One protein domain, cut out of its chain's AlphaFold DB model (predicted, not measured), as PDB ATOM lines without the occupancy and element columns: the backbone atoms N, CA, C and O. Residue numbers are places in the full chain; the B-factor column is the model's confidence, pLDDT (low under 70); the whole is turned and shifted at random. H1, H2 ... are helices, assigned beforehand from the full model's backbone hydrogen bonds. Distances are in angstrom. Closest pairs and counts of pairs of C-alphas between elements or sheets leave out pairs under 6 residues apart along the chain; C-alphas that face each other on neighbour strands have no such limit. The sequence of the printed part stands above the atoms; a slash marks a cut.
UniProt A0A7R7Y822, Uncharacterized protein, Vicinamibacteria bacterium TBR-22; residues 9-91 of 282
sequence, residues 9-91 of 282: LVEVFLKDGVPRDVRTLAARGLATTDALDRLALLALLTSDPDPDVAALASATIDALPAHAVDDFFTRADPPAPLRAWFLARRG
ATOM      1  N   LEU A   9     183.486 158.894 202.966       89.88
ATOM      2  CA  LEU A   9     182.087 159.102 203.350       89.88
ATOM      3  C   LEU A   9     181.475 160.280 202.582       89.88
ATOM      4  O   LEU A   9     180.399 160.152 202.001       89.88
ATOM      5  N   VAL A  10     182.195 161.401 202.501       89.94
ATOM      6  CA  VAL A  10     181.786 162.567 201.701       89.94
ATOM      7  C   VAL A  10     181.683 162.196 200.215       89.94
ATOM      8  O   VAL A  10     180.763 162.631 199.529       89.94
ATOM      9  N   GLU A  11     182.563 161.328 199.711       90.44
ATOM     10  CA  GLU A  11     182.499 160.831 198.330       90.44
ATOM     11  C   GLU A  11     181.366 159.840 198.051       90.44
ATOM     12  O   GLU A  11     180.960 159.715 196.897       90.44
ATOM     13  N   VAL A  12     180.834 159.162 199.071       91.75
ATOM     14  CA  VAL A  12     179.589 158.390 198.952       91.75
ATOM     15  C   VAL A  12     178.387 159.327 198.847       91.75
ATOM     16  O   VAL A  12     177.516 159.072 198.028       91.75
ATOM     17  N   PHE A  13     178.355 160.434 199.595       91.69
ATOM     18  CA  PHE A  13     177.266 161.420 199.516       91.69
ATOM     19  C   PHE A  13     177.308 162.304 198.260       91.69
ATOM     20  O   PHE A  13     176.268 162.777 197.820       91.69
ATOM     21  N   LEU A  14     178.485 162.499 197.656       88.94
ATOM     22  CA  LEU A  14     178.633 163.134 196.339       88.94
ATOM     23  C   LEU A  14     178.158 162.250 195.172       88.94
ATOM     24  O   LEU A  14     178.048 162.740 194.050       88.94
ATOM     25  N   LYS A  15     177.955 160.948 195.400       85.25
ATOM     26  CA  LYS A  15     177.452 160.010 194.395       85.25
ATOM     27  C   LYS A  15     175.965 159.792 194.646       85.25
ATOM     28  O   LYS A  15     175.573 159.373 195.733       85.25
ATOM     29  N   ASP A  16     175.147 160.040 193.630       71.81
ATOM     30  CA  ASP A  16     173.711 159.787 193.710       71.81
ATOM     31  C   ASP A  16     173.435 158.324 194.092       71.81
ATOM     32  O   ASP A  16     174.021 157.395 193.530       71.81
ATOM     33  N   GLY A  17     172.540 158.115 195.065       81.19
ATOM     34  CA  GLY A  17     172.174 156.779 195.553       81.19
ATOM     35  C   GLY A  17     172.084 156.622 197.074       81.19
ATOM     36  O   GLY A  17     171.633 155.576 197.537       81.19
ATOM     37  N   VAL A  18     172.459 157.632 197.871       91.69
ATOM     38  CA  VAL A  18     172.266 157.587 199.334       91.69
ATOM     39  C   VAL A  18     170.764 157.673 199.679       91.69
ATOM     40  O   VAL A  18     170.117 158.658 199.311       91.69
ATOM     41  N   PRO A  19     170.181 156.690 200.402       92.88
ATOM     42  CA  PRO A  19     168.760 156.702 200.754       92.88
ATOM     43  C   PRO A  19     168.354 157.940 201.559       92.88
ATOM     44  O   PRO A  19     169.135 158.434 202.375       92.88
ATOM     45  N   ARG A  20     167.108 158.404 201.379       92.94
ATOM     46  CA  ARG A  20     166.556 159.593 202.058       92.94
ATOM     47  C   ARG A  20     166.849 159.592 203.557       92.94
ATOM     48  O   ARG A  20     167.420 160.554 204.047       92.94
ATOM     49  N   ASP A  21     166.545 158.504 204.255       91.50
ATOM     50  CA  ASP A  21     166.692 158.419 205.714       91.50
ATOM     51  C   ASP A  21     168.145 158.595 206.179       91.50
ATOM     52  O   ASP A  21     168.401 159.205 207.216       91.50
ATOM     53  N   VAL A  22     169.110 158.129 205.377       92.00
ATOM     54  CA  VAL A  22     170.547 158.301 205.633       92.00
ATOM     55  C   VAL A  22     170.968 159.755 205.394       92.00
ATOM     56  O   VAL A  22     171.752 160.297 206.174       92.00
ATOM     57  N   ARG A  23     170.394 160.426 204.382       94.31
ATOM     58  CA  ARG A  23     170.591 161.868 204.146       94.31
ATOM     59  C   ARG A  23     169.959 162.718 205.251       94.31
ATOM     60  O   ARG A  23     170.629 163.597 205.781       94.31
ATOM     61  N   THR A  24     168.755 162.384 205.715       92.81
ATOM     62  CA  THR A  24     168.109 163.005 206.886       92.81
ATOM     63  C   THR A  24     168.935 162.818 208.164       92.81
ATOM     64  O   THR A  24     169.084 163.748 208.955       92.81
ATOM     65  N   LEU A  25     169.509 161.630 208.381       92.62
ATOM     66  CA  LEU A  25     170.367 161.339 209.534       92.62
ATOM     67  C   LEU A  25     171.690 162.128 209.475       92.62
ATOM     68  O   LEU A  25     172.148 162.644 210.497       92.62
ATOM     69  N   ALA A  26     172.272 162.287 208.284       93.69
ATOM     70  CA  ALA A  26     173.438 163.139 208.057       93.69
ATOM     71  C   ALA A  26     173.127 164.636 208.217       93.69
ATOM     72  O   ALA A  26     173.915 165.347 208.837       93.69
ATOM     73  N   ALA A  27     171.957 165.096 207.764       94.94
ATOM     74  CA  ALA A  27     171.478 166.468 207.934       94.94
ATOM     75  C   ALA A  27     171.269 166.852 209.411       94.94
ATOM     76  O   ALA A  27     171.393 168.020 209.753       94.94
ATOM     77  N   ARG A  28     171.037 165.874 210.302       92.62
ATOM     78  CA  ARG A  28     171.039 166.048 211.774       92.62
ATOM     79  C   ARG A  28     172.441 166.017 212.405       92.62
ATOM     80  O   ARG A  28     172.563 166.039 213.626       92.62
ATOM     81  N   GLY A  29     173.500 165.873 211.607       90.88
ATOM     82  CA  GLY A  29     174.880 165.724 212.077       90.88
ATOM     83  C   GLY A  29     175.226 164.349 212.670       90.88
ATOM     84  O   GLY A  29     176.304 164.194 213.245       90.88
ATOM     85  N   LEU A  30     174.354 163.340 212.536       91.44
ATOM     86  CA  LEU A  30     174.486 162.041 213.218       91.44
ATOM     87  C   LEU A  30     175.180 160.946 212.384       91.44
ATOM     88  O   LEU A  30     175.400 159.850 212.893       91.44
ATOM     89  N   ALA A  31     175.537 161.212 211.123       85.69
ATOM     90  CA  ALA A  31     176.103 160.196 210.221       85.69
ATOM     91  C   ALA A  31     177.565 159.818 210.511       85.69
ATOM     92  O   ALA A  31     178.043 158.800 210.014       85.69
ATOM     93  N   THR A  32     178.287 160.620 211.294       89.44
ATOM     94  CA  THR A  32     179.683 160.350 211.653       89.44
ATOM     95  C   THR A  32     180.045 160.973 212.999       89.44
ATOM     96  O   THR A  32     179.516 162.019 213.393       89.44
ATOM     97  N   THR A  33     180.964 160.331 213.718       86.50
ATOM     98  CA  THR A  33     181.599 160.885 214.918       86.50
ATOM     99  C   THR A  33     182.700 161.889 214.578       86.50
ATOM    100  O   THR A  33     182.959 162.773 215.397       86.50
ATOM    101  N   ASP A  34     183.293 161.802 213.383       90.25
ATOM    102  CA  ASP A  34     184.329 162.722 212.920       90.25
ATOM    103  C   ASP A  34     183.763 164.124 212.647       90.25
ATOM    104  O   ASP A  34     182.700 164.289 212.044       90.25
ATOM    105  N   ALA A  35     184.468 165.149 213.126       88.75
ATOM    106  CA  ALA A  35     184.006 166.531 213.055       88.75
ATOM    107  C   ALA A  35     184.218 167.167 211.671       88.75
ATOM    108  O   ALA A  35     183.391 167.981 211.257       88.75
ATOM    109  N   LEU A  36     185.275 166.790 210.944       91.75
ATOM    110  CA  LEU A  36     185.556 167.321 209.609       91.75
ATOM    111  C   LEU A  36     184.516 166.809 208.612       91.75
ATOM    112  O   LEU A  36     183.897 167.599 207.897       91.75
ATOM    113  N   ASP A  37     184.271 165.500 208.630       92.31
ATOM    114  CA  ASP A  37     183.265 164.861 207.789       92.31
ATOM    115  C   ASP A  37     181.854 165.340 208.135       92.31
ATOM    116  O   ASP A  37     181.059 165.581 207.228       92.31
ATOM    117  N   ARG A  38     181.534 165.557 209.421       94.44
ATOM    118  CA  ARG A  38     180.229 166.114 209.819       94.44
ATOM    119  C   ARG A  38     180.004 167.503 209.223       94.44
ATOM    120  O   ARG A  38     178.941 167.739 208.654       94.44
ATOM    121  N   LEU A  39     180.979 168.408 209.328       93.94
ATOM    122  CA  LEU A  39     180.857 169.764 208.776       93.94
ATOM    123  C   LEU A  39     180.800 169.756 207.242       93.94
ATOM    124  O   LEU A  39     180.006 170.494 206.661       93.94
ATOM    125  N   ALA A  40     181.585 168.897 206.584       93.62
ATOM    126  CA  ALA A  40     181.555 168.734 205.132       93.62
ATOM    127  C   ALA A  40     180.215 168.168 204.627       93.62
ATOM    128  O   ALA A  40     179.672 168.683 203.651       93.62
ATOM    129  N   LEU A  41     179.658 167.150 205.295       94.88
ATOM    130  CA  LEU A  41     178.354 166.572 204.955       94.88
ATOM    131  C   LEU A  41     177.206 167.550 205.205       94.88
ATOM    132  O   LEU A  41     176.323 167.661 204.362       94.88
ATOM    133  N   LEU A  42     177.221 168.283 206.323       95.00
ATOM    134  CA  LEU A  42     176.221 169.316 206.588       95.00
ATOM    135  C   LEU A  42     176.240 170.390 205.490       95.00
ATOM    136  O   LEU A  42     175.196 170.671 204.909       95.00
ATOM    137  N   ALA A  43     177.417 170.928 205.149       94.69
ATOM    138  CA  ALA A  43     177.561 171.923 204.083       94.69
ATOM    139  C   ALA A  43     177.174 171.386 202.690       94.69
ATOM    140  O   ALA A  43     176.667 172.135 201.859       94.69
ATOM    141  N   LEU A  44     177.383 170.093 202.420       95.06
ATOM    142  CA  LEU A  44     176.932 169.445 201.184       95.06
ATOM    143  C   LEU A  44     175.399 169.353 201.128       95.06
ATOM    144  O   LEU A  44     174.788 169.690 200.115       95.06
ATOM    145  N   LEU A  45     174.776 168.934 202.232       95.44
ATOM    146  CA  LEU A  45     173.337 168.688 202.313       95.44
ATOM    147  C   LEU A  45     172.489 169.964 202.330       95.44
ATOM    148  O   LEU A  45     171.291 169.872 202.098       95.44
ATOM    149  N   THR A  46     173.057 171.164 202.508       95.75
ATOM    150  CA  THR A  46     172.280 172.413 202.329       95.75
ATOM    151  C   THR A  46     171.787 172.633 200.898       95.75
ATOM    152  O   THR A  46     170.915 173.471 200.690       95.75
ATOM    153  N   SER A  47     172.337 171.895 199.931       93.50
ATOM    154  CA  SER A  47     171.925 171.904 198.522       93.50
ATOM    155  C   SER A  47     171.306 170.565 198.092       93.50
ATOM    156  O   SER A  47     171.348 170.215 196.913       93.50
ATOM    157  N   ASP A  48     170.785 169.783 199.044       95.81
ATOM    158  CA  ASP A  48     170.138 168.498 198.773       95.81
ATOM    159  C   ASP A  48     168.858 168.677 197.917       95.81
ATOM    160  O   ASP A  48     168.113 169.637 198.133       95.81
ATOM    161  N   PRO A  49     168.567 167.784 196.947       92.88
ATOM    162  CA  PRO A  49     167.357 167.874 196.121       92.88
ATOM    163  C   PRO A  49     166.040 167.667 196.892       92.88
ATOM    164  O   PRO A  49     164.976 167.981 196.361       92.88
ATOM    165  N   ASP A  50     166.083 167.122 198.111       94.00
ATOM    166  CA  ASP A  50     164.941 167.044 199.019       94.00
ATOM    167  C   ASP A  50     164.912 168.296 199.924       94.00
ATOM    168  O   ASP A  50     165.817 168.479 200.747       94.00
ATOM    169  N   PRO A  51     163.890 169.167 199.806       93.81
ATOM    170  CA  PRO A  51     163.857 170.434 200.530       93.81
ATOM    171  C   PRO A  51     163.788 170.251 202.051       93.81
ATOM    172  O   PRO A  51     164.322 171.093 202.773       93.81
ATOM    173  N   ASP A  52     163.207 169.151 202.553       93.38
ATOM    174  CA  ASP A  52     163.171 168.864 203.994       93.38
ATOM    175  C   ASP A  52     164.587 168.594 204.522       93.38
ATOM    176  O   ASP A  52     164.961 169.047 205.606       93.38
ATOM    177  N   VAL A  53     165.392 167.859 203.746       94.25
ATOM    178  CA  VAL A  53     166.778 167.511 204.092       94.25
ATOM    179  C   VAL A  53     167.662 168.758 204.038       94.25
ATOM    180  O   VAL A  53     168.441 168.986 204.966       94.25
ATOM    181  N   ALA A  54     167.496 169.600 203.015       94.44
ATOM    182  CA  ALA A  54     168.238 170.852 202.869       94.44
ATOM    183  C   ALA A  54     167.910 171.887 203.960       94.44
ATOM    184  O   ALA A  54     168.814 172.539 204.500       94.44
ATOM    185  N   ALA A  55     166.632 172.005 204.335       91.81
ATOM    186  CA  ALA A  55     166.192 172.843 205.447       91.81
ATOM    187  C   ALA A  55     166.731 172.329 206.793       91.81
ATOM    188  O   ALA A  55     167.231 173.114 207.598       91.81
ATOM    189  N   LEU A  56     166.704 171.011 207.019       93.19
ATOM    190  CA  LEU A  56     167.215 170.385 208.240       93.19
ATOM    191  C   LEU A  56     168.739 170.516 208.381       93.19
ATOM    192  O   LEU A  56     169.225 170.803 209.477       93.19
ATOM    193  N   ALA A  57     169.487 170.350 207.288       94.94
ATOM    194  CA  ALA A  57     170.932 170.572 207.263       94.94
ATOM    195  C   ALA A  57     171.268 172.042 207.551       94.94
ATOM    196  O   ALA A  57     172.145 172.323 208.367       94.94
ATOM    197  N   SER A  58     170.517 172.972 206.952       93.31
ATOM    198  CA  SER A  58     170.635 174.410 207.216       93.31
ATOM    199  C   SER A  58     170.404 174.742 208.691       93.31
ATOM    200  O   SER A  58     171.315 175.243 209.343       93.31
ATOM    201  N   ALA A  59     169.248 174.367 209.250       92.62
ATOM    202  CA  ALA A  59     168.924 174.611 210.655       92.62
ATOM    203  C   ALA A  59     169.952 173.986 211.617       92.62
ATOM    204  O   ALA A  59     170.290 174.580 212.638       92.62
ATOM    205  N   THR A  60     170.497 172.812 211.276       92.88
ATOM    206  CA  THR A  60     171.541 172.154 212.076       92.88
ATOM    207  C   THR A  60     172.864 172.923 212.043       92.88
ATOM    208  O   THR A  60     173.514 173.015 213.080       92.88
ATOM    209  N   ILE A  61     173.259 173.498 210.898       91.75
ATOM    210  CA  ILE A  61     174.444 174.370 210.790       91.75
ATOM    211  C   ILE A  61     174.249 175.663 211.575       91.75
ATOM    212  O   ILE A  61     175.149 176.080 212.303       91.75
ATOM    213  N   ASP A  62     173.082 176.284 211.431       89.94
ATOM    214  CA  ASP A  62     172.791 177.590 212.019       89.94
ATOM    215  C   ASP A  62     172.650 177.490 213.557       89.94
ATOM    216  O   ASP A  62     172.923 178.452 214.272       89.94
ATOM    217  N   ALA A  63     172.346 176.295 214.081       90.06
ATOM    218  CA  ALA A  63     172.374 175.959 215.507       90.06
ATOM    219  C   ALA A  63     173.772 175.591 216.070       90.06
ATOM    220  O   ALA A  63     173.894 175.350 217.274       90.06
ATOM    221  N   LEU A  64     174.836 175.516 215.252       86.94
ATOM    222  CA  LEU A  64     176.183 175.186 215.743       86.94
ATOM    223  C   LEU A  64     176.786 176.354 216.550       86.94
ATOM    224  O   LEU A  64     176.978 177.436 215.984       86.94
ATOM    225  N   PRO A  65     177.197 176.146 217.821       87.19
ATOM    226  CA  PRO A  65     177.791 177.205 218.633       87.19
ATOM    227  C   PRO A  65     179.008 177.843 217.954       87.19
ATOM    228  O   PRO A  65     179.892 177.138 217.460       87.19
ATOM    229  N   ALA A  66     179.063 179.181 217.952       82.69
ATOM    230  CA  ALA A  66     180.097 179.952 217.257       82.69
ATOM    231  C   ALA A  66     181.513 179.477 217.618       82.69
ATOM    232  O   ALA A  66     182.209 178.899 216.777       82.69
ATOM    233  N   HIS A  67     181.827 179.590 218.912       83.38
ATOM    234  CA  HIS A  67     183.093 179.208 219.532       83.38
ATOM    235  C   HIS A  67     183.505 177.758 219.245       83.38
ATOM    236  O   HIS A  67     184.668 177.508 218.972       83.38
ATOM    237  N   ALA A  68     182.572 176.799 219.231       84.06
ATOM    238  CA  ALA A  68     182.906 175.386 219.033       84.06
ATOM    239  C   ALA A  68     183.421 175.095 217.611       84.06
ATOM    240  O   ALA A  68     184.267 174.219 217.417       84.06
ATOM    241  N   VAL A  69     182.927 175.837 216.615       85.94
ATOM    242  CA  VAL A  69     183.422 175.759 215.231       85.94
ATOM    243  C   VAL A  69     184.752 176.503 215.091       85.94
ATOM    244  O   VAL A  69     185.649 176.002 214.417       85.94
ATOM    245  N   ASP A  70     184.916 177.639 215.767       85.25
ATOM    246  CA  ASP A  70     186.137 178.454 215.700       85.25
ATOM    247  C   ASP A  70     187.320 177.769 216.424       85.25
ATOM    248  O   ASP A  70     188.439 177.717 215.899       85.25
ATOM    249  N   ASP A  71     187.060 177.128 217.568       85.19
ATOM    250  CA  ASP A  71     187.988 176.235 218.273       85.19
ATOM    251  C   ASP A  71     188.388 175.052 217.382       85.19
ATOM    252  O   ASP A  71     189.572 174.725 217.261       85.19
ATOM    253  N   PHE A  72     187.420 174.413 216.712       87.50
ATOM    254  CA  PHE A  72     187.704 173.329 215.770       87.50
ATOM    255  C   PHE A  72     188.562 173.813 214.592       87.50
ATOM    256  O   PHE A  72     189.547 173.158 214.251       87.50
ATOM    257  N   PHE A  73     188.253 174.977 214.012       89.19
ATOM    258  CA  PHE A  73     189.033 175.573 212.924       89.19
ATOM    259  C   PHE A  73     190.467 175.895 213.347       89.19
ATOM    260  O   PHE A  73     191.391 175.679 212.567       89.19
ATOM    261  N   THR A  74     190.665 176.337 214.588       88.62
ATOM    262  CA  THR A  74     191.992 176.608 215.158       88.62
ATOM    263  C   THR A  74     192.782 175.322 215.414       88.62
ATOM    264  O   THR A  74     193.994 175.286 215.221       88.62
ATOM    265  N   ARG A  75     192.110 174.251 215.857       86.75
ATOM    266  CA  ARG A  75     192.772 173.035 216.356       86.75
ATOM    267  C   ARG A  75     192.971 171.936 215.310       86.75
ATOM    268  O   ARG A  75     193.874 171.121 215.472       86.75
ATOM    269  N   ALA A  76     192.111 171.874 214.296       82.00
ATOM    270  CA  ALA A  76     192.138 170.858 213.239       82.00
ATOM    271  C   ALA A  76     192.592 171.397 211.871       82.00
ATOM    272  O   ALA A  76     192.787 170.595 210.963       82.00
ATOM    273  N   ASP A  77     192.721 172.723 211.728       85.56
ATOM    274  CA  ASP A  77     193.037 173.453 210.489       85.56
ATOM    275  C   ASP A  77     192.375 172.868 209.219       85.56
ATOM    276  O   ASP A  77     193.045 172.359 208.317       85.56
ATOM    277  N   PRO A  78     191.029 172.881 209.145       89.31
ATOM    278  CA  PRO A  78     190.316 172.325 208.007       89.31
ATOM    279  C   PRO A  78     190.601 173.108 206.716       89.31
ATOM    280  O   PRO A  78     190.929 174.297 206.768       89.31
ATOM    281  N   PRO A  79     190.404 172.489 205.535       92.25
ATOM    282  CA  PRO A  79     190.703 173.116 204.253       92.25
ATOM    283  C   PRO A  79     190.081 174.510 204.101       92.25
ATOM    284  O   PRO A  79     188.901 174.723 204.399       92.25
ATOM    285  N   ALA A  80     190.866 175.454 203.574       89.25
ATOM    286  CA  ALA A  80     190.456 176.848 203.407       89.25
ATOM    287  C   ALA A  80     189.082 177.051 202.719       89.25
ATOM    288  O   ALA A  80     188.347 177.927 203.175       89.25
ATOM    289  N   PRO A  81     188.664 176.257 201.703       92.12
ATOM    290  CA  PRO A  81     187.332 176.400 201.110       92.12
ATOM    291  C   PRO A  81     186.188 176.084 202.086       92.12
ATOM    292  O   PRO A  81     185.180 176.786 202.077       92.12
ATOM    293  N   LEU A  82     186.342 175.078 202.958       90.81
ATOM    294  CA  LEU A  82     185.345 174.741 203.982       90.81
ATOM    295  C   LEU A  82     185.232 175.866 205.019       90.81
ATOM    296  O   LEU A  82     184.128 176.301 205.342       90.81
ATOM    297  N   ARG A  83     186.375 176.391 205.482       89.06
ATOM    298  CA  ARG A  83     186.431 177.539 206.405       89.06
ATOM    299  C   ARG A  83     185.747 178.769 205.805       89.06
ATOM    300  O   ARG A  83     184.900 179.376 206.455       89.06
ATOM    301  N   ALA A  84     186.074 179.106 204.557       88.88
ATOM    302  CA  ALA A  84     185.488 180.241 203.849       88.88
ATOM    303  C   ALA A  84     183.967 180.101 203.673       88.88
ATOM    304  O   ALA A  84     183.247 181.075 203.870       88.88
ATOM    305  N   TRP A  85     183.470 178.896 203.367       92.50
ATOM    306  CA  TRP A  85     182.034 178.631 203.225       92.50
ATOM    307  C   TRP A  85     181.268 178.865 204.540       92.50
ATOM    308  O   TRP A  85     180.267 179.580 204.552       92.50
ATOM    309  N   PHE A  86     181.770 178.339 205.665       89.56
ATOM    310  CA  PHE A  86     181.134 178.525 206.979       89.56
ATOM    311  C   PHE A  86     181.171 179.987 207.449       89.56
ATOM    312  O   PHE A  86     180.177 180.484 207.980       89.56
ATOM    313  N   LEU A  87     182.282 180.694 207.220       85.25
ATOM    314  CA  LEU A  87     182.398 182.120 207.542       85.25
ATOM    315  C   LEU A  87     181.469 182.981 206.673       85.25
ATOM    316  O   LEU A  87     180.810 183.877 207.192       85.25
ATOM    317  N   ALA A  88     181.351 182.679 205.377       87.00
ATOM    318  CA  ALA A  88     180.435 183.383 204.481       87.00
ATOM    319  C   ALA A  88     178.963 183.205 204.895       87.00
ATOM    320  O   ALA A  88     178.191 184.158 204.814       87.00
ATOM    321  N   ARG A  89     178.582 182.013 205.380       84.31
ATOM    322  CA  ARG A  89     177.218 181.725 205.855       84.31
ATOM    323  C   ARG A  89     176.860 182.455 207.155       84.31
ATOM    324  O   ARG A  89     175.722 182.885 207.298       84.31
ATOM    325  N   ARG A  90     177.813 182.627 208.082       75.12
ATOM    326  CA  ARG A  90     177.599 183.367 209.345       75.12
ATOM    327  C   ARG A  90     177.436 184.882 209.158       75.12
ATOM    328  O   ARG A  90     176.969 185.551 210.074       75.12
ATOM    329  N   GLY A  91     177.811 185.415 207.993       62.34
ATOM    330  CA  GLY A  91     177.897 186.854 207.753       62.34
ATOM    331  C   GLY A  91     179.127 187.495 208.418       62.34
ATOM    332  O   GLY A  91     179.888 186.825 209.121       62.34
TER     333      GLY A  91
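This is residues 9 to 91 of the 282 residues of an uncharacterized protein of Vicinamibacteria bacterium TBR-22 (UniProt A0A7R7Y822). A helix in the middle, H3, has the side-by-side pair H2 and H4 packed slantwise on it and the short H1 packed on it near Leu 41, while H5 and H6 run side by side and opposite ways as a loosely joined pair at the far end. The printed part has 83 residues with six named helices, H1 to H6 in order along the chain, and no named strand; its class is all helix. It is compact, with a radius of gyration of the C-alphas of 12.3 A, and only just elongated, spanning 34 by 22 by 20 A.

Start with H1, residues 9 to 13, and look across to H3, residues 35 to 45: they touch, and the closest C-alphas, of Val 10 and Leu 41, are 6.2 A apart. H3 is the hub, touching three helices. Go on to H2, residues 20 to 27; it touches H3 at a steep tilt of 55 degrees, opposite ways, with C-alphas 27 and 42 closest at 5.7 A. H4, residues 51 to 62, touches H2 at a shallow tilt of 15 degrees, the same way, and their closest C-alphas, of Ala 27 and Ala 57, are 4.2 A apart. H3 and H4 form a helical hairpin: they touch at a steep tilt of 41 degrees, opposite ways, closest at C-alphas 42 and 57, 5.5 A. The helix packing is mostly crossed, only just, with 1 of 3 pairs at a shallow tilt. H5, residues 66 to 76, is near H3, with 7 pairs of C-alphas within 10 A. H6, residues 80 to 90, is close to but not clearly touching H5, at a shallow tilt of 5 degrees, opposite ways; C-alphas 73 and 83 are closest at 7.3 A. H6 is also close to but not clearly touching H3, with C-alphas 40 and 82 closest at 7.2 A. In H1 to H6 every O i to N i+4 pair is within hydrogen-bond range.

Find C-alpha 9 at (182.087, 159.102, 203.350), where H1 begins. H3 starts at C-alpha 35, (184.006, 166.531, 213.055), and runs 15.3 A. H4, the longest helix by residues, runs 16.2 A; H5 and H6 run 15.6 A each, and H6 ends at C-alpha 90, (177.599, 183.367, 209.345). H2 is shorter at 10.3 A and H1 measures 6.6 A.

The two C-alphas farthest apart are those of Gly 17 and His 67, 34.6 A. The printed part has no cut and no long link. The mean pLDDT of the printed part is 89.8, and residue 91 is under 70.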